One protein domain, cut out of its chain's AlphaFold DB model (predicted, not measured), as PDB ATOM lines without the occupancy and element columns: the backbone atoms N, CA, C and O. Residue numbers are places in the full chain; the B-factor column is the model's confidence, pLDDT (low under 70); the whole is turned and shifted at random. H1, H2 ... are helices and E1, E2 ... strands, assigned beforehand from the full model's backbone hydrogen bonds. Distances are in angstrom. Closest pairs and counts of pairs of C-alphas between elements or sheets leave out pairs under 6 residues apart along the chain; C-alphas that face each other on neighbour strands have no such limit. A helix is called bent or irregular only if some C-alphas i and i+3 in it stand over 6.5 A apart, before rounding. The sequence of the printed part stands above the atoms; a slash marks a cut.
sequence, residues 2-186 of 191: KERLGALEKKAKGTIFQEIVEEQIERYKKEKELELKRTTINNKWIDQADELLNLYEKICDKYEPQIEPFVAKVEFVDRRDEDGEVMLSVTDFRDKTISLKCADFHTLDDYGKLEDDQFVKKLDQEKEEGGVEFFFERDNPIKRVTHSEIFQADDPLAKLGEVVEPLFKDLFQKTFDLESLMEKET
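This is residues 2 to 186 of the 191 residues of an uncharacterized protein of Thermoactinomyces mirandus (UniProt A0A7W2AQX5). One very long helix, H2, makes the axis of a rod; H1 folds back beside its beginning as a helical hairpin, and a twisted five-stranded sheet packs along residues 45 to 70. H7b covers part of the sheet, H5 packs on H2 between the two regions, and H8 makes the far tip. The 185 printed residues hold eight named helices and five named strands, in the order H1 H2 E1 H3 E2 E3 H4 H5 E4 E5 H6 H7 H8; the sheet, E1 E2 E3 E4 E5, is antiparallel and the class is mixed, helices and strands. The whole is extended, with a radius of gyration of the C-alphas of 24.8 A and spans of 96 by 34 by 24 A.

H1, residues 2 to 12, begins at C-alpha 2 (16.006, 81.485, 71.723). H2, residues 18 to 70, is 77.5 A long and ends at C-alpha 70 (56.723, 32.563, 63.490); it has a kink of 45 degrees near residue 64 and is only just irregular, with C-alphas 62 and 65 6.9 A apart. E1 is residues 73 to 79, H3 80 to 83, E2 85 to 91, and E3 97 to 104, 22.5 A long. H4 is residues 108 to 113, H5 117 to 122, E4 131 to 135, E5 141 to 146 and H6 147 to 151. H7, residues 156 to 175, was assigned as one helix by its hydrogen bonds but is bent, with C-alphas 163 and 166 6.6 A apart; its arms are H7a, 156 to 163, and H7b, 166 to 175. H8, residues 178 to 186, ends at C-alpha 186 (66.371, 24.846, 55.858).

H2 is the hub, touching H1, H5, H6 and H7a. H1 and H2 form a hairpin at a shallow tilt of 15 degrees, closest at the C-alphas of Ala 12 and Gln 18, 4.7 A. H5 is about perpendicular to H2, at 74 degrees. N and O within hydrogen-bond range include N 75 and O 89, 2.8 A, for E1 and E2; N 90 and O 98, 2.8 A, for E2 and E3; N 133 and O 103, 2.8 A, for E3 and E4; N 132 and O 145, 2.8 A, for E4 and E5. H7b lies over E3, at a height over the sheet of 8.0 A. Every O i to N i+4 pair is within range in H1, H4, H6, H7b and H8, against 45 of 49 in H2, 1 of 2 in H5 and 3 of 4 in H7a; H3 is too short for one.

The C-alphas farthest apart, of Gly 14 and Thr 186, are 96.0 A apart. The printed part has no cut and no long link. Its mean pLDDT is 92.3, and no printed residue is under 70.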
ATOM      1  N   LYS A   2      16.849  81.159  70.547       73.06
ATOM      2  CA  LYS A   2      16.006  81.485  71.723       73.06
ATOM      3  C   LYS A   2      15.399  82.899  71.673       73.06
ATOM      4  O   LYS A   2      14.212  83.065  71.910       73.06
ATOM      5  N   GLU A   3      16.178  83.893  71.250       75.88
ATOM      6  CA  GLU A   3      15.703  85.277  71.083       75.88
ATOM      7  C   GLU A   3      14.633  85.437  69.990       75.88
ATOM      8  O   GLU A   3      13.724  86.251  70.130       75.88
ATOM      9  N   ARG A   4      14.701  84.638  68.914       82.19
ATOM     10  CA  ARG A   4      13.721  84.678  67.813       82.19
ATOM     11  C   ARG A   4      12.397  84.027  68.228       82.19
ATOM     12  O   ARG A   4      11.350  84.577  67.908       82.19
ATOM     13  N   LEU A   5      12.443  82.924  68.985       85.25
ATOM     14  CA  LEU A   5      11.250  82.289  69.568       85.25
ATOM     15  C   LEU A   5      10.581  83.207  70.604       85.25
ATOM     16  O   LEU A   5       9.381  83.447  70.523       85.25
ATOM     17  N   GLY A   6      11.365  83.823  71.496       82.69
ATOM     18  CA  GLY A   6      10.838  84.780  72.478       82.69
ATOM     19  C   GLY A   6      10.265  86.057  71.846       82.69
ATOM     20  O   GLY A   6       9.334  86.656  72.382       82.69
ATOM     21  N   ALA A   7      10.778  86.480  70.686       85.31
ATOM     22  CA  ALA A   7      10.196  87.582  69.922       85.31
ATOM     23  C   ALA A   7       8.858  87.202  69.257       85.31
ATOM     24  O   ALA A   7       7.979  88.056  69.151       85.31
ATOM     25  N   LEU A   8       8.694  85.947  68.823       84.25
ATOM     26  CA  LEU A   8       7.438  85.424  68.269       84.25
ATOM     27  C   LEU A   8       6.354  85.300  69.349       84.25
ATOM     28  O   LEU A   8       5.262  85.827  69.147       84.25
ATOM     29  N   GLU A   9       6.680  84.731  70.516       85.50
ATOM     30  CA  GLU A   9       5.788  84.691  71.694       85.50
ATOM     31  C   GLU A   9       5.295  86.095  72.069       85.50
ATOM     32  O   GLU A   9       4.095  86.338  72.204       85.50
ATOM     33  N   LYS A  10       6.212  87.068  72.169       88.62
ATOM     34  CA  LYS A  10       5.864  88.459  72.508       88.62
ATOM     35  C   LYS A  10       4.960  89.126  71.471       88.62
ATOM     36  O   LYS A  10       4.131  89.944  71.856       88.62
ATOM     37  N   LYS A  11       5.127  88.811  70.183       88.00
ATOM     38  CA  LYS A  11       4.292  89.354  69.095       88.00
ATOM     39  C   LYS A  11       2.906  88.712  69.035       88.00
ATOM     40  O   LYS A  11       1.966  89.379  68.621       88.00
ATOM     41  N   ALA A  12       2.790  87.443  69.417       86.81
ATOM     42  CA  ALA A  12       1.531  86.706  69.394       86.81
ATOM     43  C   ALA A  12       0.673  86.940  70.647       86.81
ATOM     44  O   ALA A  12      -0.546  86.769  70.593       86.81
ATOM     45  N   LYS A  13       1.287  87.357  71.760       91.56
ATOM     46  CA  LYS A  13       0.607  87.611  73.034       91.56
ATOM     47  C   LYS A  13      -0.573  88.581  72.883       91.56
ATOM     48  O   LYS A  13      -0.404  89.701  72.404       91.56
ATOM     49  N   GLY A  14      -1.756  88.167  73.340       86.56
ATOM     50  CA  GLY A  14      -2.987  88.962  73.271       86.56
ATOM     51  C   GLY A  14      -3.634  89.022  71.884       86.56
ATOM     52  O   GLY A  14      -4.609  89.748  71.702       86.56
ATOM     53  N   THR A  15      -3.109  88.278  70.905       92.75
ATOM     54  CA  THR A  15      -3.712  88.133  69.573       92.75
ATOM     55  C   THR A  15      -4.491  86.823  69.470       92.75
ATOM     56  O   THR A  15      -4.261  85.893  70.241       92.75
ATOM     57  N   ILE A  16      -5.348  86.702  68.453       88.31
ATOM     58  CA  ILE A  16      -6.044  85.444  68.121       88.31
ATOM     59  C   ILE A  16      -5.094  84.289  67.747       88.31
ATOM     60  O   ILE A  16      -5.529  83.150  67.641       88.31
ATOM     61  N   PHE A  17      -3.807  84.575  67.522       90.56
ATOM     62  CA  PHE A  17      -2.793  83.589  67.145       90.56
ATOM     63  C   PHE A  17      -1.962  83.100  68.331       90.56
ATOM     64  O   PHE A  17      -1.063  82.289  68.124       90.56
ATOM     65  N   GLN A  18      -2.214  83.598  69.547       91.69
ATOM     66  CA  GLN A  18      -1.400  83.277  70.718       91.69
ATOM     67  C   GLN A  18      -1.293  81.762  70.942       91.69
ATOM     68  O   GLN A  18      -0.182  81.241  70.969       91.69
ATOM     69  N   GLU A  19      -2.430  81.064  71.014       89.44
ATOM     70  CA  GLU A  19      -2.478  79.614  71.256       89.44
ATOM     71  C   GLU A  19      -1.744  78.826  70.160       89.44
ATOM     72  O   GLU A  19      -0.959  77.928  70.451       89.44
ATOM     73  N   ILE A  20      -1.920  79.220  68.893       90.62
ATOM     74  CA  ILE A  20      -1.256  78.578  67.748       90.62
ATOM     75  C   ILE A  20       0.264  78.759  67.836       90.62
ATOM     76  O   ILE A  20       1.021  77.822  67.594       90.62
ATOM     77  N   VAL A  21       0.736  79.965  68.162       90.38
ATOM     78  CA  VAL A  21       2.175  80.256  68.249       90.38
ATOM     79  C   VAL A  21       2.814  79.541  69.438       90.38
ATOM     80  O   VAL A  21       3.916  79.013  69.290       90.38
ATOM     81  N   GLU A  22       2.134  79.477  70.582       91.75
ATOM     82  CA  GLU A  22       2.594  78.720  71.753       91.75
ATOM     83  C   GLU A  22       2.728  77.222  71.426       91.75
ATOM     84  O   GLU A  22       3.802  76.651  71.641       91.75
ATOM     85  N   GLU A  23       1.716  76.616  70.790       91.75
ATOM     86  CA  GLU A  23       1.746  75.199  70.394       91.75
ATOM     87  C   GLU A  23       2.897  74.898  69.415       91.75
ATOM     88  O   GLU A  23       3.628  73.914  69.569       91.75
ATOM     89  N   GLN A  24       3.100  75.759  68.413       91.00
ATOM     90  CA  GLN A  24       4.177  75.595  67.429       91.00
ATOM     91  C   GLN A  24       5.564  75.728  68.070       91.00
ATOM     92  O   GLN A  24       6.490  74.999  67.709       91.00
ATOM     93  N   ILE A  25       5.722  76.626  69.045       90.94
ATOM     94  CA  ILE A  25       6.987  76.796  69.767       90.94
ATOM     95  C   ILE A  25       7.267  75.601  70.679       90.94
ATOM     96  O   ILE A  25       8.412  75.149  70.738       90.94
ATOM     97  N   GLU A  26       6.262  75.066  71.374       90.94
ATOM     98  CA  GLU A  26       6.424  73.834  72.155       90.94
ATOM     99  C   GLU A  26       6.776  72.636  71.275       90.94
ATOM    100  O   GLU A  26       7.672  71.864  71.628       90.94
ATOM    101  N   ARG A  27       6.125  72.498  70.115       89.81
ATOM    102  CA  ARG A  27       6.443  71.450  69.138       89.81
ATOM    103  C   ARG A  27       7.896  71.550  68.677       89.81
ATOM    104  O   ARG A  27       8.635  70.576  68.790       89.81
ATOM    105  N   TYR A  28       8.327  72.748  68.288       89.88
ATOM    106  CA  TYR A  28       9.707  73.008  67.880       89.88
ATOM    107  C   TYR A  28      10.725  72.700  68.991       89.88
ATOM    108  O   TYR A  28      11.780  72.122  68.729       89.88
ATOM    109  N   LYS A  29      10.431  73.077  70.245       90.44
ATOM    110  CA  LYS A  29      11.304  72.769  71.395       90.44
ATOM    111  C   LYS A  29      11.477  71.256  71.558       90.44
ATOM    112  O   LYS A  29      12.612  70.810  71.691       90.44
ATOM    113  N   LYS A  30      10.383  70.488  71.486       90.44
ATOM    114  CA  LYS A  30      10.405  69.018  71.593       90.44
ATOM    115  C   LYS A  30      11.189  68.365  70.455       90.44
ATOM    116  O   LYS A  30      11.980  67.466  70.712       90.44
ATOM    117  N   GLU A  31      11.006  68.825  69.219       90.88
ATOM    118  CA  GLU A  31      11.779  68.346  68.061       90.88
ATOM    119  C   GLU A  31      13.283  68.588  68.255       90.88
ATOM    120  O   GLU A  31      14.088  67.677  68.076       90.88
ATOM    121  N   LYS A  32      13.668  69.787  68.716       92.19
ATOM    122  CA  LYS A  32      15.079  70.108  68.972       92.19
ATOM    123  C   LYS A  32      15.689  69.331  70.134       92.19
ATOM    124  O   LYS A  32      16.867  68.995  70.071       92.19
ATOM    125  N   GLU A  33      14.918  69.038  71.174       91.06
ATOM    126  CA  GLU A  33      15.363  68.162  72.264       91.06
ATOM    127  C   GLU A  33      15.667  66.743  71.768       91.06
ATOM    128  O   GLU A  33      16.674  66.158  72.163       91.06
ATOM    129  N   LEU A  34      14.837  66.206  70.869       92.12
ATOM    130  CA  LEU A  34      15.045  64.878  70.287       92.12
ATOM    131  C   LEU A  34      16.259  64.831  69.364       92.12
ATOM    132  O   LEU A  34      17.059  63.907  69.469       92.12
ATOM    133  N   GLU A  35      16.425  65.841  68.510       91.88
ATOM    134  CA  GLU A  35      17.594  65.983  67.633       91.88
ATOM    135  C   GLU A  35      18.898  66.048  68.441       91.88
ATOM    136  O   GLU A  35      19.871  65.358  68.126       91.88
ATOM    137  N   LEU A  36      18.904  66.826  69.530       92.62
ATOM    138  CA  LEU A  36      20.033  66.877  70.457       92.62
ATOM    139  C   LEU A  36      20.275  65.514  71.105       92.62
ATOM    140  O   LEU A  36      21.406  65.036  71.096       92.62
ATOM    141  N   LYS A  37      19.223  64.864  71.615       93.25
ATOM    142  CA  LYS A  37      19.334  63.549  72.255       93.25
ATOM    143  C   LYS A  37      19.935  62.502  71.321       93.25
ATOM    144  O   LYS A  37      20.847  61.788  71.736       93.25
ATOM    145  N   ARG A  38      19.455  62.456  70.077       94.19
ATOM    146  CA  ARG A  38      19.960  61.592  69.004       94.19
ATOM    147  C   ARG A  38      21.448  61.821  68.767       94.19
ATOM    148  O   ARG A  38      22.230  60.882  68.833       94.19
ATOM    149  N   THR A  39      21.827  63.081  68.556       92.94
ATOM    150  CA  THR A  39      23.216  63.472  68.278       92.94
ATOM    151  C   THR A  39      24.136  63.109  69.441       92.94
ATOM    152  O   THR A  39      25.223  62.583  69.233       92.94
ATOM    153  N   THR A  40      23.696  63.348  70.679       93.44
ATOM    154  CA  THR A  40      24.475  63.015  71.875       93.44
ATOM    155  C   THR A  40      24.713  61.515  72.009       93.44
ATOM    156  O   THR A  40      25.836  61.126  72.300       93.44
ATOM    157  N   ILE A  41      23.689  60.679  71.802       93.81
ATOM    158  CA  ILE A  41      23.838  59.216  71.884       93.81
ATOM    159  C   ILE A  41      24.756  58.715  70.767       93.81
ATOM    160  O   ILE A  41      25.695  57.983  71.051       93.81
ATOM    161  N   ASN A  42      24.528  59.174  69.533       93.88
ATOM    162  CA  ASN A  42      25.345  58.812  68.378       93.88
ATOM    163  C   ASN A  42      26.833  59.092  68.623       93.88
ATOM    164  O   ASN A  42      27.662  58.200  68.493       93.88
ATOM    165  N   ASN A  43      27.159  60.322  69.030       92.81
ATOM    166  CA  ASN A  43      28.545  60.702  69.283       92.81
ATOM    167  C   ASN A  43      29.133  59.917  70.458       92.81
ATOM    168  O   ASN A  43      30.266  59.475  70.378       92.81
ATOM    169  N   LYS A  44      28.347  59.687  71.520       93.81
ATOM    170  CA  LYS A  44      28.794  58.901  72.674       93.81
ATOM    171  C   LYS A  44      29.189  57.478  72.272       93.81
ATOM    172  O   LYS A  44      30.225  57.013  72.728       93.81
ATOM    173  N   TRP A  45      28.389  56.793  71.453       94.38
ATOM    174  CA  TRP A  45      28.714  55.437  70.994       94.38
ATOM    175  C   TRP A  45      29.997  55.407  70.166       94.38
ATOM    176  O   TRP A  45      30.883  54.618  70.486       94.38
ATOM    177  N   ILE A  46      30.126  56.322  69.199       92.19
ATOM    178  CA  ILE A  46      31.315  56.443  68.344       92.19
ATOM    179  C   ILE A  46      32.561  56.723  69.189       92.19
ATOM    180  O   ILE A  46      33.524  55.965  69.124       92.19
ATOM    181  N   ASP A  47      32.519  57.753  70.040       94.12
ATOM    182  CA  ASP A  47      33.660  58.157  70.871       94.12
ATOM    183  C   ASP A  47      34.109  57.003  71.790       94.12
ATOM    184  O   ASP A  47      35.302  56.732  71.939       94.12
ATOM    185  N   GLN A  48      33.153  56.283  72.388       95.31
ATOM    186  CA  GLN A  48      33.440  55.156  73.277       95.31
ATOM    187  C   GLN A  48      34.031  53.945  72.541       95.31
ATOM    188  O   GLN A  48      34.920  53.282  73.086       95.31
ATOM    189  N   ALA A  49      33.554  53.644  71.331       95.06
ATOM    190  CA  ALA A  49      34.125  52.588  70.502       95.06
ATOM    191  C   ALA A  49      35.547  52.960  70.054       95.06
ATOM    192  O   ALA A  49      36.476  52.176  70.254       95.06
ATOM    193  N   ASP A  50      35.750  54.180  69.553       95.31
ATOM    194  CA  ASP A  50      37.053  54.667  69.090       95.31
ATOM    195  C   ASP A  50      38.123  54.612  70.184       95.31
ATOM    196  O   ASP A  50      39.259  54.202  69.933       95.31
ATOM    197  N   GLU A  51      37.786  54.979  71.422       96.38
ATOM    198  CA  GLU A  51      38.709  54.872  72.553       96.38
ATOM    199  C   GLU A  51      39.183  53.424  72.791       96.38
ATOM    200  O   GLU A  51      40.374  53.196  73.028       96.38
ATOM    201  N   LEU A  52      38.290  52.437  72.676       97.75
ATOM    202  CA  LEU A  52      38.629  51.015  72.803       97.75
ATOM    203  C   LEU A  52      39.435  50.498  71.604       97.75
ATOM    204  O   LEU A  52      40.417  49.777  71.798       97.75
ATOM    205  N   LEU A  53      39.067  50.888  70.379       97.25
ATOM    206  CA  LEU A  53      39.790  50.518  69.157       97.25
ATOM    207  C   LEU A  53      41.234  51.043  69.191       97.25
ATOM    208  O   LEU A  53      42.165  50.301  68.880       97.25
ATOM    209  N   ASN A  54      41.439  52.268  69.687       97.25
ATOM    210  CA  ASN A  54      42.767  52.855  69.895       97.25
ATOM    211  C   ASN A  54      43.604  52.102  70.947       97.25
ATOM    212  O   ASN A  54      44.828  52.012  70.828       97.25
ATOM    213  N   LEU A  55      42.984  51.581  72.012       98.00
ATOM    214  CA  LEU A  55      43.695  50.726  72.970       98.00
ATOM    215  C   LEU A  55      44.076  49.385  72.335       98.00
ATOM    216  O   LEU A  55      45.179  48.895  72.574       98.00
ATOM    217  N   TYR A  56      43.196  48.806  71.516       98.38
ATOM    218  CA  TYR A  56      43.483  47.564  70.801       98.38
ATOM    219  C   TYR A  56      44.610  47.725  69.771       98.38
ATOM    220  O   TYR A  56      45.483  46.863  69.721       98.38
ATOM    221  N   GLU A  57      44.657  48.833  69.026       98.00
ATOM    222  CA  GLU A  57      45.770  49.187  68.127       98.00
ATOM    223  C   GLU A  57      47.114  49.170  68.876       98.00
ATOM    224  O   GLU A  57      48.022  48.419  68.522       98.00
ATOM    225  N   LYS A  58      47.200  49.861  70.020       97.69
ATOM    226  CA  LYS A  58      48.409  49.859  70.870       97.69
ATOM    227  C   LYS A  58      48.789  48.470  71.381       97.69
ATOM    228  O   LYS A  58      49.965  48.179  71.602       97.69
ATOM    229  N   ILE A  59      47.797  47.621  71.648       97.81
ATOM    230  CA  ILE A  59      48.038  46.230  72.032       97.81
ATOM    231  C   ILE A  59      48.585  45.459  70.824       97.81
ATOM    232  O   ILE A  59      49.561  44.734  70.986       97.81
ATOM    233  N   CYS A  60      48.042  45.643  69.621       97.56
ATOM    234  CA  CYS A  60      48.566  45.026  68.401       97.56
ATOM    235  C   CYS A  60      50.041  45.384  68.178       97.56
ATOM    236  O   CYS A  60      50.853  44.466  68.056       97.56
ATOM    237  N   ASP A  61      50.407  46.666  68.285       96.50
ATOM    238  CA  ASP A  61      51.794  47.147  68.149       96.50
ATOM    239  C   ASP A  61      52.774  46.421  69.087       96.50
ATOM    240  O   ASP A  61      53.936  46.175  68.756       96.50
ATOM    241  N   LYS A  62      52.312  46.051  70.289       95.50
ATOM    242  CA  LYS A  62      53.114  45.309  71.270       95.50
ATOM    243  C   LYS A  62      53.326  43.844  70.865       95.50
ATOM    244  O   LYS A  62      54.381  43.283  71.176       95.50
ATOM    245  N   TYR A  63      52.329  43.193  70.264       94.31
ATOM    246  CA  TYR A  63      52.362  41.751  69.971       94.31
ATOM    247  C   TYR A  63      52.831  41.419  68.559       94.31
ATOM    248  O   TYR A  63      53.413  40.351  68.373       94.31
ATOM    249  N   GLU A  64      52.646  42.316  67.595       94.75
ATOM    250  CA  GLU A  64      53.113  42.158  66.216       94.75
ATOM    251  C   GLU A  64      54.571  41.660  66.120       94.75
ATOM    252  O   GLU A  64      54.770  40.560  65.591       94.75
ATOM    253  N   PRO A  65      55.579  42.319  66.735       95.25
ATOM    254  CA  PRO A  65      56.974  41.866  66.657       95.25
ATOM    255  C   PRO A  65      57.239  40.530  67.369       95.25
ATOM    256  O   PRO A  65      58.281  39.908  67.164       95.25
ATOM    257  N   GLN A  66      56.332  40.077  68.238       94.06
ATOM    258  CA  GLN A  66      56.450  38.781  68.915       94.06
ATOM    259  C   GLN A  66      55.906  37.639  68.051       94.06
ATOM    260  O   GLN A  66      56.364  36.504  68.180       94.06
ATOM    261  N   ILE A  67      54.926  37.931  67.192       93.81
ATOM    262  CA  ILE A  67      54.289  36.960  66.296       93.81
ATOM    263  C   ILE A  67      55.081  36.839  64.990       93.81
ATOM    264  O   ILE A  67      55.258  35.725  64.497       93.81
ATOM    265  N   GLU A  68      55.582  37.960  64.461       93.56
ATOM    266  CA  GLU A  68      56.257  38.067  63.159       93.56
ATOM    267  C   GLU A  68      57.320  36.980  62.884       93.56
ATOM    268  O   GLU A  68      57.306  36.418  61.786       93.56
ATOM    269  N   PRO A  69      58.186  36.571  63.839       93.56
ATOM    270  CA  PRO A  69      59.185  35.527  63.584       93.56
ATOM    271  C   PRO A  69      58.606  34.150  63.220       93.56
ATOM    272  O   PRO A  69      59.300  33.324  62.628       93.56
ATOM    273  N   PHE A  70      57.350  33.885  63.579       94.38
ATOM    274  CA  PHE A  70      56.723  32.563  63.490       94.38
ATOM    275  C   PHE A  70      55.714  32.434  62.348       94.38
ATOM    276  O   PHE A  70      55.074  31.390  62.213       94.38
ATOM    277  N   VAL A  71      55.546  33.482  61.542       94.50
ATOM    278  CA  VAL A  71      54.543  33.558  60.473       94.50
ATOM    279  C   VAL A  71      55.126  34.250  59.239       94.50
ATOM    280  O   VAL A  71      56.226  34.803  59.280       94.50
ATOM    281  N   ALA A  72      54.422  34.199  58.109       94.31
ATOM    282  CA  ALA A  72      54.885  34.846  56.884       94.31
ATOM    283  C   ALA A  72      54.682  36.362  56.917       94.31
ATOM    284  O   ALA A  72      55.537  37.105  56.435       94.31
ATOM    285  N   LYS A  73      53.550  36.810  57.471       95.69
ATOM    286  CA  LYS A  73      53.189  38.226  57.575       95.69
ATOM    287  C   LYS A  73      52.280  38.452  58.780       95.69
ATOM    288  O   LYS A  73      51.356  37.668  59.004       95.69
ATOM    289  N   VAL A  74      52.501  39.549  59.492       97.31
ATOM    290  CA  VAL A  74      51.538  40.145  60.425       97.31
ATOM    291  C   VAL A  74      51.211  41.538  59.901       97.31
ATOM    292  O   VAL A  74      52.082  42.205  59.351       97.31
ATOM    293  N   GLU A  75      49.950  41.938  59.976       96.88
ATOM    294  CA  GLU A  75      49.503  43.245  59.507       96.88
ATOM    295  C   GLU A  75      48.316  43.718  60.334       96.88
ATOM    296  O   GLU A  75      47.273  43.058  60.378       96.88
ATOM    297  N   PHE A  76      48.460  44.879  60.961       97.31
ATOM    298  CA  PHE A  76      47.324  45.622  61.479       97.31
ATOM    299  C   PHE A  76      46.650  46.399  60.341       97.31
ATOM    300  O   PHE A  76      47.305  47.113  59.582       97.31
ATOM    301  N   VAL A  77      45.334  46.247  60.213       95.88
ATOM    302  CA  VAL A  77      44.516  46.942  59.216       95.88
ATOM    303  C   VAL A  77      43.467  47.765  59.944       95.88
ATOM    304  O   VAL A  77      42.628  47.226  60.667       95.88
ATOM    305  N   ASP A  78      43.502  49.068  59.706       95.44
ATOM    306  CA  ASP A  78      42.506  50.010  60.192       95.44
ATOM    307  C   ASP A  78      41.440  50.240  59.117       95.44
ATOM    308  O   ASP A  78      41.748  50.695  58.013       95.44
ATOM    309  N   ARG A  79      40.189  49.895  59.430       93.06
ATOM    310  CA  ARG A  79      39.020  50.133  58.576       93.06
ATOM    311  C   ARG A  79      37.920  50.855  59.348       93.06
ATOM    312  O   ARG A  79      36.743  50.674  59.034       93.06
ATOM    313  N   ARG A  80      38.277  51.679  60.341       90.12
ATOM    314  CA  ARG A  80      37.309  52.450  61.143       90.12
ATOM    315  C   ARG A  80      36.364  53.268  60.271       90.12
ATOM    316  O   ARG A  80      35.153  53.174  60.432       90.12
ATOM    317  N   ASP A  81      36.916  53.971  59.286       85.12
ATOM    318  CA  ASP A  81      36.145  54.832  58.383       85.12
ATOM    319  C   ASP A  81      35.241  54.055  57.404       85.12
ATOM    320  O   ASP A  81      34.246  54.595  56.921       85.12
ATOM    321  N   GLU A  82      35.594  52.809  57.070       85.19
ATOM    322  CA  GLU A  82      34.885  52.001  56.064       85.19
ATOM    323  C   GLU A  82      33.850  51.069  56.700       85.19
ATOM    324  O   GLU A  82      32.702  51.007  56.260       85.19
ATOM    325  N   ASP A  83      34.280  50.338  57.727       83.94
ATOM    326  CA  ASP A  83      33.577  49.193  58.300       83.94
ATOM    327  C   ASP A  83      33.335  49.348  59.816       83.94
ATOM    328  O   ASP A  83      32.657  48.503  60.403       83.94
ATOM    329  N   GLY A  84      33.863  50.399  60.461       87.88
ATOM    330  CA  GLY A  84      33.785  50.569  61.917       87.88
ATOM    331  C   GLY A  84      34.609  49.536  62.692       87.88
ATOM    332  O   GLY A  84      34.303  49.238  63.847       87.88
ATOM    333  N   GLU A  85      35.627  48.950  62.051       93.62
ATOM    334  CA  GLU A  85      36.451  47.890  62.631       93.62
ATOM    335  C   GLU A  85      37.944  48.094  62.369       93.62
ATOM    336  O   GLU A  85      38.364  48.684  61.375       93.62
ATOM    337  N   VAL A  86      38.760  47.538  63.254       96.62
ATOM    338  CA  VAL A  86      40.192  47.329  63.037       96.62
ATOM    339  C   VAL A  86      40.505  45.847  63.198       96.62
ATOM    340  O   VAL A  86      39.775  45.112  63.870       96.62
ATOM    341  N   MET A  87      41.592  45.367  62.601       97.12
ATOM    342  CA  MET A  87      41.932  43.949  62.680       97.12
ATOM    343  C   MET A  87      43.425  43.680  62.645       97.12
ATOM    344  O   MET A  87      44.169  44.331  61.919       97.12
ATOM    345  N   LEU A  88      43.842  42.651  63.377       98.19
ATOM    346  CA  LEU A  88      45.180  42.084  63.269       98.19
ATOM    347  C   LEU A  88      45.103  40.839  62.389       98.19
ATOM    348  O   LEU A  88      44.473  39.847  62.765       98.19
ATOM    349  N   SER A  89      45.727  40.904  61.220       97.50
ATOM    350  CA  SER A  89      45.775  39.828  60.235       97.50
ATOM    351  C   SER A  89      47.116  39.114  60.294       97.50
ATOM    352  O   SER A  89      48.173  39.737  60.277       97.50
ATOM    353  N   VAL A  90      47.072  37.788  60.334       97.50
ATOM    354  CA  VAL A  90      48.253  36.930  60.396       97.50
ATOM    355  C   VAL A  90      48.181  35.932  59.252       97.50
ATOM    356  O   VAL A  90      47.190  35.219  59.104       97.50
ATOM    357  N   THR A  91      49.230  35.896  58.434       96.56
ATOM    358  CA  THR A  91      49.364  34.979  57.298       96.56
ATOM    359  C   THR A  91      50.438  33.948  57.598       96.56
ATOM    360  O   THR A  91      51.575  34.310  57.906       96.56
ATOM    361  N   ASP A  92      50.079  32.669  57.522       94.31
ATOM    362  CA  ASP A  92      51.016  31.564  57.719       94.31
ATOM    363  C   ASP A  92      51.941  31.356  56.501       94.31
ATOM    364  O   ASP A  92      51.775  31.973  55.450       94.31
ATOM    365  N   PHE A  93      52.936  30.477  56.625       92.12
ATOM    366  CA  PHE A  93      53.881  30.167  55.537       92.12
ATOM    367  C   PHE A  93      53.283  29.351  54.378       92.12
ATOM    368  O   PHE A  93      53.999  29.026  53.432       92.12
ATOM    369  N   ARG A  94      51.987  29.028  54.439       91.75
ATOM    370  CA  ARG A  94      51.213  28.380  53.369       91.75
ATOM    371  C   ARG A  94      50.254  29.368  52.696       91.75
ATOM    372  O   ARG A  94      49.335  28.936  52.003       91.75
ATOM    373  N   ASP A  95      50.443  30.668  52.928       92.81
ATOM    374  CA  ASP A  95      49.610  31.768  52.434       92.81
ATOM    375  C   ASP A  95      48.158  31.760  52.956       92.81
ATOM    376  O   ASP A  95      47.255  32.328  52.334       92.81
ATOM    377  N   LYS A  96      47.896  31.146  54.119       94.88
ATOM    378  CA  LYS A  96      46.587  31.222  54.779       94.88
ATOM    379  C   LYS A  96      46.546  32.400  55.750       94.88
ATOM    380  O   LYS A  96      47.268  32.412  56.745       94.88
ATOM    381  N   THR A  97      45.635  33.340  55.509       96.31
ATOM    382  CA  THR A  97      45.405  34.502  56.382       96.31
ATOM    383  C   THR A  97      44.228  34.283  57.329       96.31
ATOM    384  O   THR A  97      43.167  33.807  56.922       96.31
ATOM    385  N   ILE A  98      44.404  34.665  58.592       96.69
ATOM    386  CA  ILE A  98      43.345  34.734  59.606       96.69
ATOM    387  C   ILE A  98      43.430  36.098  60.285       96.69
ATOM    388  O   ILE A  98      44.526  36.571  60.578       96.69
ATOM    389  N   SER A  99      42.281  36.715  60.549       97.44
ATOM    390  CA  SER A  99      42.206  38.052  61.141       97.44
ATOM    391  C   SER A  99      41.387  38.028  62.421       97.44
ATOM    392  O   SER A  99      40.256  37.542  62.414       97.44
ATOM    393  N   LEU A 100      41.936  38.577  63.504       98.12
ATOM    394  CA  LEU A 100      41.153  38.941  64.681       98.12
ATOM    395  C   LEU A 100      40.648  40.370  64.496       98.12
ATOM    396  O   LEU A 100      41.441  41.314  64.474       98.12
ATOM    397  N   LYS A 101      39.333  40.510  64.364       97.31
ATOM    398  CA  LYS A 101      38.648  41.787  64.182       97.31
ATOM    399  C   LYS A 101      38.154  42.317  65.516       97.31
ATOM    400  O   LYS A 101      37.800  41.532  66.396       97.31
ATOM    401  N   CYS A 102      38.150  43.635  65.632       97.50
ATOM    402  CA  CYS A 102      37.616  44.411  66.736       97.50
ATOM    403  C   CYS A 102      36.752  45.513  66.121       97.50
ATOM    404  O   CYS A 102      37.279  46.354  65.392       97.50
ATOM    405  N   ALA A 103      35.447  45.480  66.359       95.75
ATOM    406  CA  ALA A 103      34.491  46.416  65.772       95.75
ATOM    407  C   ALA A 103      33.632  47.065  66.851       95.75
ATOM    408  O   ALA A 103      33.515  46.518  67.950       95.75
ATOM    409  N   ASP A 104      33.009  48.197  66.527       94.06
ATOM    410  CA  ASP A 104      31.953  48.772  67.362       94.06
ATOM    411  C   ASP A 104      30.878  47.715  67.669       94.06
ATOM    412  O   ASP A 104      30.428  46.967  66.798       94.06
ATOM    413  N   PHE A 105      30.480  47.648  68.936       89.25
ATOM    414  CA  PHE A 105      29.372  46.815  69.385       89.25
ATOM    415  C   PHE A 105      28.037  47.205  68.723       89.25
ATOM    416  O   PHE A 105      27.177  46.342  68.526       89.25
ATOM    417  N   HIS A 106      27.849  48.486  68.396       89.75
ATOM    418  CA  HIS A 106      26.665  48.974  67.698       89.75
ATOM    419  C   HIS A 106      26.805  48.783  66.192       89.75
ATOM    420  O   HIS A 106      27.754  49.232  65.553       89.75
ATOM    421  N   THR A 107      25.798  48.148  65.602       84.88
ATOM    422  CA  THR A 107      25.754  47.925  64.156       84.88
ATOM    423  C   THR A 107      25.232  49.159  63.420       84.88
ATOM    424  O   THR A 107      24.551  50.009  63.997       84.88
ATOM    425  N   LEU A 108      25.445  49.223  62.100       82.56
ATOM    426  CA  LEU A 108      24.808  50.238  61.245       82.56
ATOM    427  C   LEU A 108      23.277  50.263  61.399       82.56
ATOM    428  O   LEU A 108      22.667  51.325  61.285       82.56
ATOM    429  N   ASP A 109      22.656  49.122  61.706       87.00
ATOM    430  CA  ASP A 109      21.221  49.045  61.977       87.00
ATOM    431  C   ASP A 109      20.851  49.739  63.294       87.00
ATOM    432  O   ASP A 109      19.790  50.357  63.387       87.00
ATOM    433  N   ASP A 110      21.704  49.668  64.316       88.69
ATOM    434  CA  ASP A 110      21.492  50.366  65.588       88.69
ATOM    435  C   ASP A 110      21.619  51.880  65.417       88.69
ATOM    436  O   ASP A 110      20.748  52.623  65.880       88.69
ATOM    437  N   TYR A 111      22.616  52.330  64.652       88.00
ATOM    438  CA  TYR A 111      22.732  53.728  64.235       88.00
ATOM    439  C   TYR A 111      21.527  54.177  63.397       88.00
ATOM    440  O   TYR A 111      20.970  55.249  63.629       88.00
ATOM    441  N   GLY A 112      21.042  53.333  62.482       88.50
ATOM    442  CA  GLY A 112      19.846  53.610  61.685       88.50
ATOM    443  C   GLY A 112      18.577  53.788  62.528       88.50
ATOM    444  O   GLY A 112      17.733  54.625  62.202       88.50
ATOM    445  N   LYS A 113      18.442  53.069  63.650       91.50
ATOM    446  CA  LYS A 113      17.298  53.225  64.572       91.50
ATOM    447  C   LYS A 113      17.277  54.585  65.263       91.50
ATOM    448  O   LYS A 113      16.203  55.024  65.673       91.50
ATOM    449  N   LEU A 114      18.416  55.276  65.378       91.38
ATOM    450  CA  LEU A 114      18.459  56.627  65.939       91.38
ATOM    451  C   LEU A 114      17.653  57.630  65.095       91.38
ATOM    452  O   LEU A 114      17.214  58.644  65.631       91.38
ATOM    453  N   GLU A 115      17.366  57.328  63.825       89.75
ATOM    454  CA  GLU A 115      16.481  58.141  62.984       89.75
ATOM    455  C   GLU A 115      14.991  58.056  63.373       89.75
ATOM    456  O   GLU A 115      14.209  58.935  62.999       89.75
ATOM    457  N   ASP A 116      14.589  57.051  64.161       92.50
ATOM    458  CA  ASP A 116      13.221  56.897  64.665       92.50
ATOM    459  C   ASP A 116      13.011  57.667  65.982       92.50
ATOM    460  O   ASP A 116      13.485  57.297  67.059       92.50
ATOM    461  N   ASP A 117      12.199  58.723  65.920       91.06
ATOM    462  CA  ASP A 117      11.825  59.531  67.082       91.06
ATOM    463  C   ASP A 117      11.183  58.726  68.222       91.06
ATOM    464  O   ASP A 117      11.343  59.087  69.393       91.06
ATOM    465  N   GLN A 118      10.416  57.669  67.931       91.00
ATOM    466  CA  GLN A 118       9.818  56.831  68.975       91.00
ATOM    467  C   GLN A 118      10.867  55.992  69.694       91.00
ATOM    468  O   GLN A 118      10.742  55.773  70.904       91.00
ATOM    469  N   PHE A 119      11.880  55.537  68.962       90.69
ATOM    470  CA  PHE A 119      13.015  54.826  69.527       90.69
ATOM    471  C   PHE A 119      13.827  55.763  70.427       90.69
ATOM    472  O   PHE A 119      13.914  55.523  71.632       90.69
ATOM    473  N   VAL A 120      14.275  56.909  69.899       91.81
ATOM    474  CA  VAL A 120      15.074  57.902  70.643       91.81
ATOM    475  C   VAL A 120      14.352  58.414  71.893       91.81
ATOM    476  O   VAL A 120      14.974  58.627  72.937       91.81
ATOM    477  N   LYS A 121      13.020  58.574  71.853       90.38
ATOM    478  CA  LYS A 121      12.227  58.955  73.039       90.38
ATOM    479  C   LYS A 121      12.373  57.974  74.198       90.38
ATOM    480  O   LYS A 121      12.393  58.423  75.341       90.38
ATOM    481  N   LYS A 122      12.475  56.675  73.911       90.25
ATOM    482  CA  LYS A 122      12.528  55.606  74.918       90.25
ATOM    483  C   LYS A 122      13.928  55.353  75.473       90.25
ATOM    484  O   LYS A 122      14.016  54.799  76.563       90.25
ATOM    485  N   LEU A 123      14.976  55.750  74.749       89.50
ATOM    486  CA  LEU A 123      16.361  55.588  75.194       89.50
ATOM    487  C   LEU A 123      16.639  56.373  76.478       89.50
ATOM    488  O   LEU A 123      16.087  57.458  76.683       89.50
ATOM    489  N   ASP A 124      17.510  55.851  77.326       86.75
ATOM    490  CA  ASP A 124      17.944  56.512  78.553       86.75
ATOM    491  C   ASP A 124      19.417  56.876  78.389       86.75
ATOM    492  O   ASP A 124      20.281  56.014  78.501       86.75
ATOM    493  N   GLN A 125      19.707  58.151  78.104       81.44
ATOM    494  CA  GLN A 125      21.052  58.625  77.730       81.44
ATOM    495  C   GLN A 125      22.149  58.205  78.720       81.44
ATOM    496  O   GLN A 125      23.303  58.011  78.325       81.44
ATOM    497  N   GLU A 126      21.803  58.079  80.001       81.75
ATOM    498  CA  GLU A 126      22.742  57.673  81.048       81.75
ATOM    499  C   GLU A 126      23.114  56.188  80.949       81.75
ATOM    500  O   GLU A 126      24.219  55.812  81.334       81.75
ATOM    501  N   LYS A 127      22.225  55.363  80.387       84.94
ATOM    502  CA  LYS A 127      22.391  53.912  80.223       84.94
ATOM    503  C   LYS A 127      22.867  53.491  78.838       84.94
ATOM    504  O   LYS A 127      23.236  52.334  78.678       84.94
ATOM    505  N   GLU A 128      22.855  54.390  77.855       87.44
ATOM    506  CA  GLU A 128      23.370  54.087  76.518       87.44
ATOM    507  C   GLU A 128      24.896  53.945  76.582       87.44
ATOM    508  O   GLU A 128      25.611  54.944  76.690       87.44
ATOM    509  N   GLU A 129      25.393  52.713  76.572       87.94
ATOM    510  CA  GLU A 129      26.809  52.381  76.719       87.94
ATOM    511  C   GLU A 129      27.369  51.764  75.433       87.94
ATOM    512  O   GLU A 129      26.821  50.798  74.909       87.94
ATOM    513  N   GLY A 130      28.466  52.341  74.943       91.88
ATOM    514  CA  GLY A 130      29.285  51.840  73.845       91.88
ATOM    515  C   GLY A 130      30.270  50.754  74.264       91.88
ATOM    516  O   GLY A 130      30.503  50.482  75.446       91.88
ATOM    517  N   GLY A 131      30.875  50.129  73.265       95.00
ATOM    518  CA  GLY A 131      31.804  49.031  73.458       95.00
ATOM    519  C   GLY A 131      32.355  48.532  72.136       95.00
ATOM    520  O   GLY A 131      32.046  49.070  71.077       95.00
ATOM    521  N   VAL A 132      33.135  47.462  72.213       96.88
ATOM    522  CA  VAL A 132      33.623  46.738  71.044       96.88
ATOM    523  C   VAL A 132      33.323  45.255  71.161       96.88
ATOM    524  O   VAL A 132      33.204  44.688  72.257       96.88
ATOM    525  N   GLU A 133      33.238  44.603  70.015       96.44
ATOM    526  CA  GLU A 133      33.192  43.158  69.916       96.44
ATOM    527  C   GLU A 133      34.346  42.608  69.085       96.44
ATOM    528  O   GLU A 133      34.798  43.206  68.112       96.44
ATOM    529  N   PHE A 134      34.826  41.444  69.508       97.62
ATOM    530  CA  PHE A 134      35.897  40.709  68.862       97.62
ATOM    531  C   PHE A 134      35.343  39.479  68.167       97.62
ATOM    532  O   PHE A 134      34.474  38.790  68.714       97.62
ATOM    533  N   PHE A 135      35.891  39.167  66.996       96.38
ATOM    534  CA  PHE A 135      35.503  38.003  66.206       96.38
ATOM    535  C   PHE A 135      36.559  37.625  65.165       96.38
ATOM    536  O   PHE A 135      37.358  38.448  64.726       96.38
ATOM    537  N   PHE A 136      36.534  36.360  64.742       95.56
ATOM    538  CA  PHE A 136      37.236  35.896  63.537       95.56
ATOM    539  C   PHE A 136      36.303  35.883  62.314       95.56
ATOM    540  O   PHE A 136      36.733  36.107  61.185       95.56
ATOM    541  N   GLU A 137      35.006  35.661  62.547       91.69
ATOM    542  CA  GLU A 137      33.944  35.620  61.542       91.69
ATOM    543  C   GLU A 137      32.837  36.591  61.957       91.69
ATOM    544  O   GLU A 137      32.419  36.577  63.112       91.69
ATOM    545  N   ARG A 138      32.373  37.435  61.025       81.44
ATOM    546  CA  ARG A 138      31.516  38.600  61.319       81.44
ATOM    547  C   ARG A 138      30.255  38.256  62.115       81.44
ATOM    548  O   ARG A 138      29.870  39.004  62.998       81.44
ATOM    549  N   ASP A 139      29.659  37.102  61.842       85.31
ATOM    550  CA  ASP A 139      28.392  36.696  62.457       85.31
ATOM    551  C   ASP A 139      28.572  35.894  63.762       85.31
ATOM    552  O   ASP A 139      27.598  35.380  64.315       85.31
ATOM    553  N   ASN A 140      29.806  35.753  64.259       90.56
ATOM    554  CA  ASN A 140      30.120  34.944  65.437       90.56
ATOM    555  C   ASN A 140      31.050  35.692  66.416       90.56
ATOM    556  O   ASN A 140      32.252  35.402  66.478       90.56
ATOM    557  N   PRO A 141      30.511  36.656  67.191       92.69
ATOM    558  CA  PRO A 141      31.270  37.367  68.212       92.69
ATOM    559  C   PRO A 141      31.777  36.407  69.287       92.69
ATOM    560  O   PRO A 141      31.007  35.688  69.926       92.69
ATOM    561  N   ILE A 142      33.091  36.422  69.517       95.69
ATOM    562  CA  ILE A 142      33.754  35.576  70.520       95.69
ATOM    563  C   ILE A 142      33.914  36.296  71.861       95.69
ATOM    564  O   ILE A 142      34.001  35.650  72.908       95.69
ATOM    565  N   LYS A 143      33.944  37.633  71.855       96.31
ATOM    566  CA  LYS A 143      34.037  38.444  73.069       96.31
ATOM    567  C   LYS A 143      33.418  39.818  72.848       96.31
ATOM    568  O   LYS A 143      33.628  40.426  71.810       96.31
ATOM    569  N   ARG A 144      32.704  40.317  73.853       95.81
ATOM    570  CA  ARG A 144      32.237  41.705  73.936       95.81
ATOM    571  C   ARG A 144      32.868  42.386  75.136       95.81
ATOM    572  O   ARG A 144      33.097  41.722  76.155       95.81
ATOM    573  N   VAL A 145      33.173  43.665  74.968       96.12
ATOM    574  CA  VAL A 145      33.792  44.523  75.975       96.12
ATOM    575  C   VAL A 145      33.109  45.877  75.926       96.12
ATOM    576  O   VAL A 145      33.074  46.523  74.883       96.12
ATOM    577  N   THR A 146      32.563  46.301  77.052       95.94
ATOM    578  CA  THR A 146      31.961  47.628  77.191       95.94
ATOM    579  C   THR A 146      33.013  48.667  77.565       95.94
ATOM    580  O   THR A 146      34.068  48.347  78.123       95.94
ATOM    581  N   HIS A 147      32.732  49.932  77.264       96.25
ATOM    582  CA  HIS A 147      33.612  51.043  77.620       96.25
ATOM    583  C   HIS A 147      33.851  51.128  79.132       96.25
ATOM    584  O   HIS A 147      35.003  51.218  79.570       96.25
ATOM    585  N   SER A 148      32.801  51.010  79.952       94.19
ATOM    586  CA  SER A 148      32.944  51.135  81.406       94.19
ATOM    587  C   SER A 148      33.731  49.988  82.042       94.19
ATOM    588  O   SER A 148      34.452  50.231  83.009       94.19
ATOM    589  N   GLU A 149      33.681  48.772  81.487       94.88
ATOM    590  CA  GLU A 149      34.486  47.634  81.964       94.88
ATOM    591  C   GLU A 149      35.997  47.904  81.898       94.88
ATOM    592  O   GLU A 149      36.760  47.343  82.689       94.88
ATOM    593  N   ILE A 150      36.432  48.746  80.956       97.38
ATOM    594  CA  ILE A 150      37.846  49.026  80.689       97.38
ATOM    595  C   ILE A 150      38.282  50.346  81.319       97.38
ATOM    596  O   ILE A 150      39.299  50.391  82.011       97.38
ATOM    597  N   PHE A 151      37.505  51.411  81.136       95.50
ATOM    598  CA  PHE A 151      37.896  52.763  81.543       95.50
ATOM    599  C   PHE A 151      37.604  53.095  83.013       95.50
ATOM    600  O   PHE A 151      37.975  54.168  83.482       95.50
ATOM    601  N   GLN A 152      36.996  52.175  83.769       93.00
ATOM    602  CA  GLN A 152      36.953  52.258  85.236       93.00
ATOM    603  C   GLN A 152      38.245  51.762  85.908       93.00
ATOM    604  O   GLN A 152      38.413  51.965  87.111       93.00
ATOM    605  N   ALA A 153      39.138  51.091  85.172       93.12
ATOM    606  CA  ALA A 153      40.404  50.599  85.705       93.12
ATOM    607  C   ALA A 153      41.475  51.704  85.762       93.12
ATOM    608  O   ALA A 153      41.495  52.603  84.926       93.12
ATOM    609  N   ASP A 154      42.416  51.580  86.705       95.00
ATOM    610  CA  ASP A 154      43.563  52.498  86.827       95.00
ATOM    611  C   ASP A 154      44.479  52.463  85.588       95.00
ATOM    612  O   ASP A 154      45.084  53.473  85.230       95.00
ATOM    613  N   ASP A 155      44.572  51.303  84.927       97.19
ATOM    614  CA  ASP A 155      45.293  51.107  83.665       97.19
ATOM    615  C   ASP A 155      44.378  50.424  82.626       97.19
ATOM    616  O   ASP A 155      44.318  49.189  82.551       97.19
ATOM    617  N   PRO A 156      43.649  51.216  81.817       97.69
ATOM    618  CA  PRO A 156      42.758  50.703  80.776       97.69
ATOM    619  C   PRO A 156      43.475  49.852  79.719       97.69
ATOM    620  O   PRO A 156      42.906  48.885  79.212       97.69
ATOM    621  N   LEU A 157      44.735  50.173  79.399       97.75
ATOM    622  CA  LEU A 157      45.509  49.437  78.399       97.75
ATOM    623  C   LEU A 157      45.851  48.037  78.908       97.75
ATOM    624  O   LEU A 157      45.640  47.056  78.193       97.75
ATOM    625  N   ALA A 158      46.340  47.933  80.147       97.50
ATOM    626  CA  ALA A 158      46.582  46.638  80.776       97.50
ATOM    627  C   ALA A 158      45.281  45.836  80.897       97.50
ATOM    628  O   ALA A 158      45.264  44.644  80.583       97.50
ATOM    629  N   LYS A 159      44.178  46.497  81.273       98.12
ATOM    630  CA  LYS A 159      42.876  45.845  81.429       98.12
ATOM    631  C   LYS A 159      42.347  45.260  80.123       98.12
ATOM    632  O   LYS A 159      41.905  44.112  80.109       98.12
ATOM    633  N   LEU A 160      42.411  46.017  79.026       98.00
ATOM    634  CA  LEU A 160      42.035  45.497  77.713       98.00
ATOM    635  C   LEU A 160      43.024  44.418  77.245       98.00
ATOM    636  O   LEU A 160      42.608  43.419  76.662       98.00
ATOM    637  N   GLY A 161      44.310  44.565  77.574       97.56
ATOM    638  CA  GLY A 161      45.342  43.554  77.338       97.56
ATOM    639  C   GLY A 161      44.974  42.182  77.906       97.56
ATOM    640  O   GLY A 161      45.049  41.194  77.181       97.56
ATOM    641  N   GLU A 162      44.476  42.112  79.146       97.06
ATOM    642  CA  GLU A 162      44.007  40.855  79.766       97.06
ATOM    643  C   GLU A 162      42.898  40.162  78.956       97.06
ATOM    644  O   GLU A 162      42.797  38.933  78.953       97.06
ATOM    645  N   VAL A 163      42.055  40.945  78.277       96.44
ATOM    646  CA  VAL A 163      40.958  40.433  77.448       96.44
ATOM    647  C   VAL A 163      41.456  39.969  76.082       96.44
ATOM    648  O   VAL A 163      41.006  38.934  75.590       96.44
ATOM    649  N   VAL A 164      42.373  40.723  75.478       96.88
ATOM    650  CA  VAL A 164      42.865  40.501  74.110       96.88
ATOM    651  C   VAL A 164      43.935  39.410  74.051       96.88
ATOM    652  O   VAL A 164      43.974  38.638  73.095       96.88
ATOM    653  N   GLU A 165      44.776  39.280  75.078       96.19
ATOM    654  CA  GLU A 165      45.872  38.302  75.121       96.19
ATOM    655  C   GLU A 165      45.436  36.851  74.824       96.19
ATOM    656  O   GLU A 165      46.094  36.181  74.019       96.19
ATOM    657  N   PRO A 166      44.346  36.319  75.415       97.38
ATOM    658  CA  PRO A 166      43.825  35.003  75.046       97.38
ATOM    659  C   PRO A 166      43.389  34.907  73.579       97.38
ATOM    660  O   PRO A 166      43.558  33.854  72.966       97.38
ATOM    661  N   LEU A 167      42.860  35.990  73.005       97.69
ATOM    662  CA  LEU A 167      42.398  36.031  71.615       97.69
ATOM    663  C   LEU A 167      43.579  36.010  70.642       97.69
ATOM    664  O   LEU A 167      43.529  35.307  69.636       97.69
ATOM    665  N   PHE A 168      44.676  36.698  70.971       96.94
ATOM    666  CA  PHE A 168      45.929  36.603  70.217       96.94
ATOM    667  C   PHE A 168      46.544  35.208  70.269       96.94
ATOM    668  O   PHE A 168      47.072  34.735  69.264       96.94
ATOM    669  N   LYS A 169      46.445  34.511  71.407       95.75
ATOM    670  CA  LYS A 169      46.874  33.108  71.490       95.75
ATOM    671  C   LYS A 169      46.044  32.213  70.577       95.75
ATOM    672  O   LYS A 169      46.626  31.370  69.902       95.75
ATOM    673  N   ASP A 170      44.724  32.399  70.525       96.88
ATOM    674  CA  ASP A 170      43.866  31.638  69.607       96.88
ATOM    675  C   ASP A 170      44.165  31.991  68.140       96.88
ATOM    676  O   ASP A 170      44.346  31.092  67.322       96.88
ATOM    677  N   LEU A 171      44.327  33.279  67.807       96.75
ATOM    678  CA  LEU A 171      44.762  33.720  66.475       96.75
ATOM    679  C   LEU A 171      46.052  33.003  66.062       96.75
ATOM    680  O   LEU A 171      46.083  32.351  65.020       96.75
ATOM    681  N   PHE A 172      47.074  33.049  66.921       95.12
ATOM    682  CA  PHE A 172      48.350  32.393  66.671       95.12
ATOM    683  C   PHE A 172      48.208  30.876  66.526       95.12
ATOM    684  O   PHE A 172      48.786  30.295  65.618       95.12
ATOM    685  N   GLN A 173      47.410  30.213  67.366       94.69
ATOM    686  CA  GLN A 173      47.172  28.769  67.258       94.69
ATOM    687  C   GLN A 173      46.506  28.375  65.938       94.69
ATOM    688  O   GLN A 173      46.809  27.311  65.397       94.69
ATOM    689  N   LYS A 174      45.611  29.213  65.405       93.88
ATOM    690  CA  LYS A 174      44.954  28.950  64.120       93.88
ATOM    691  C   LYS A 174      45.882  29.158  62.917       93.88
ATOM    692  O   LYS A 174      45.592  28.608  61.850       93.88
ATOM    693  N   THR A 175      46.947  29.949  63.066       93.50
ATOM    694  CA  THR A 175      47.887  30.296  61.985       93.50
ATOM    695  C   THR A 175      49.244  29.612  62.091       93.50
ATOM    696  O   THR A 175      49.942  29.505  61.093       93.50
ATOM    697  N   PHE A 176      49.662  29.168  63.273       92.88
ATOM    698  CA  PHE A 176      50.989  28.595  63.465       92.88
ATOM    699  C   PHE A 176      51.123  27.257  62.734       92.88
ATOM    700  O   PHE A 176      50.306  26.351  62.907       92.88
ATOM    701  N   ASP A 177      52.190  27.128  61.947       89.62
ATOM    702  CA  ASP A 177      52.501  25.918  61.198       89.62
ATOM    703  C   ASP A 177      53.992  25.585  61.302       89.62
ATOM    704  O   ASP A 177      54.840  26.214  60.666       89.62
ATOM    705  N   LEU A 178      54.313  24.592  62.135       90.81
ATOM    706  CA  LEU A 178      55.698  24.226  62.434       90.81
ATOM    707  C   LEU A 178      56.421  23.643  61.215       90.81
ATOM    708  O   LEU A 178      57.589  23.950  61.001       90.81
ATOM    709  N   GLU A 179      55.744  22.807  60.425       88.31
ATOM    710  CA  GLU A 179      56.350  22.151  59.261       88.31
ATOM    711  C   GLU A 179      56.837  23.186  58.242       88.31
ATOM    712  O   GLU A 179      58.019  23.196  57.891       88.31
ATOM    713  N   SER A 180      55.973  24.131  57.857       88.38
ATOM    714  CA  SER A 180      56.352  25.185  56.910       88.38
ATOM    715  C   SER A 180      57.422  26.134  57.466       88.38
ATOM    716  O   SER A 180      58.273  26.609  56.710       88.38
ATOM    717  N   LEU A 181      57.430  26.391  58.781       87.31
ATOM    718  CA  LEU A 181      58.483  27.186  59.426       87.31
ATOM    719  C   LEU A 181      59.857  26.496  59.321       87.31
ATOM    720  O   LEU A 181      60.838  27.133  58.936       87.31
ATOM    721  N   MET A 182      59.924  25.191  59.591       88.62
ATOM    722  CA  MET A 182      61.167  24.412  59.495       88.62
ATOM    723  C   MET A 182      61.692  24.322  58.049       88.62
ATOM    724  O   MET A 182      62.906  24.381  57.814       88.62
ATOM    725  N   GLU A 183      60.802  24.212  57.058       86.81
ATOM    726  CA  GLU A 183      61.195  24.234  55.642       86.81
ATOM    727  C   GLU A 183      61.844  25.562  55.232       86.81
ATOM    728  O   GLU A 183      62.821  25.566  54.476       86.81
ATOM    729  N   LYS A 184      61.333  26.692  55.739       78.31
ATOM    730  CA  LYS A 184      61.893  28.027  55.483       78.31
ATOM    731  C   LYS A 184      63.318  28.154  56.024       78.31
ATOM    732  O   LYS A 184      64.189  28.642  55.303       78.31
ATOM    733  N   GLU A 185      63.566  27.708  57.256       77.12
ATOM    734  CA  GLU A 185      64.905  27.772  57.862       77.12
ATOM    735  C   GLU A 185      65.922  26.923  57.097       77.12
ATOM    736  O   GLU A 185      67.044  27.366  56.853       77.12
ATOM    737  N   THR A 186      65.506  25.738  56.642       74.31
ATOM    738  CA  THR A 186      66.371  24.846  55.858       74.31
ATOM    739  C   THR A 186      66.805  25.508  54.543       74.31
ATOM    740  O   THR A 186      67.981  25.481  54.200       74.31
TER     741      THR A 186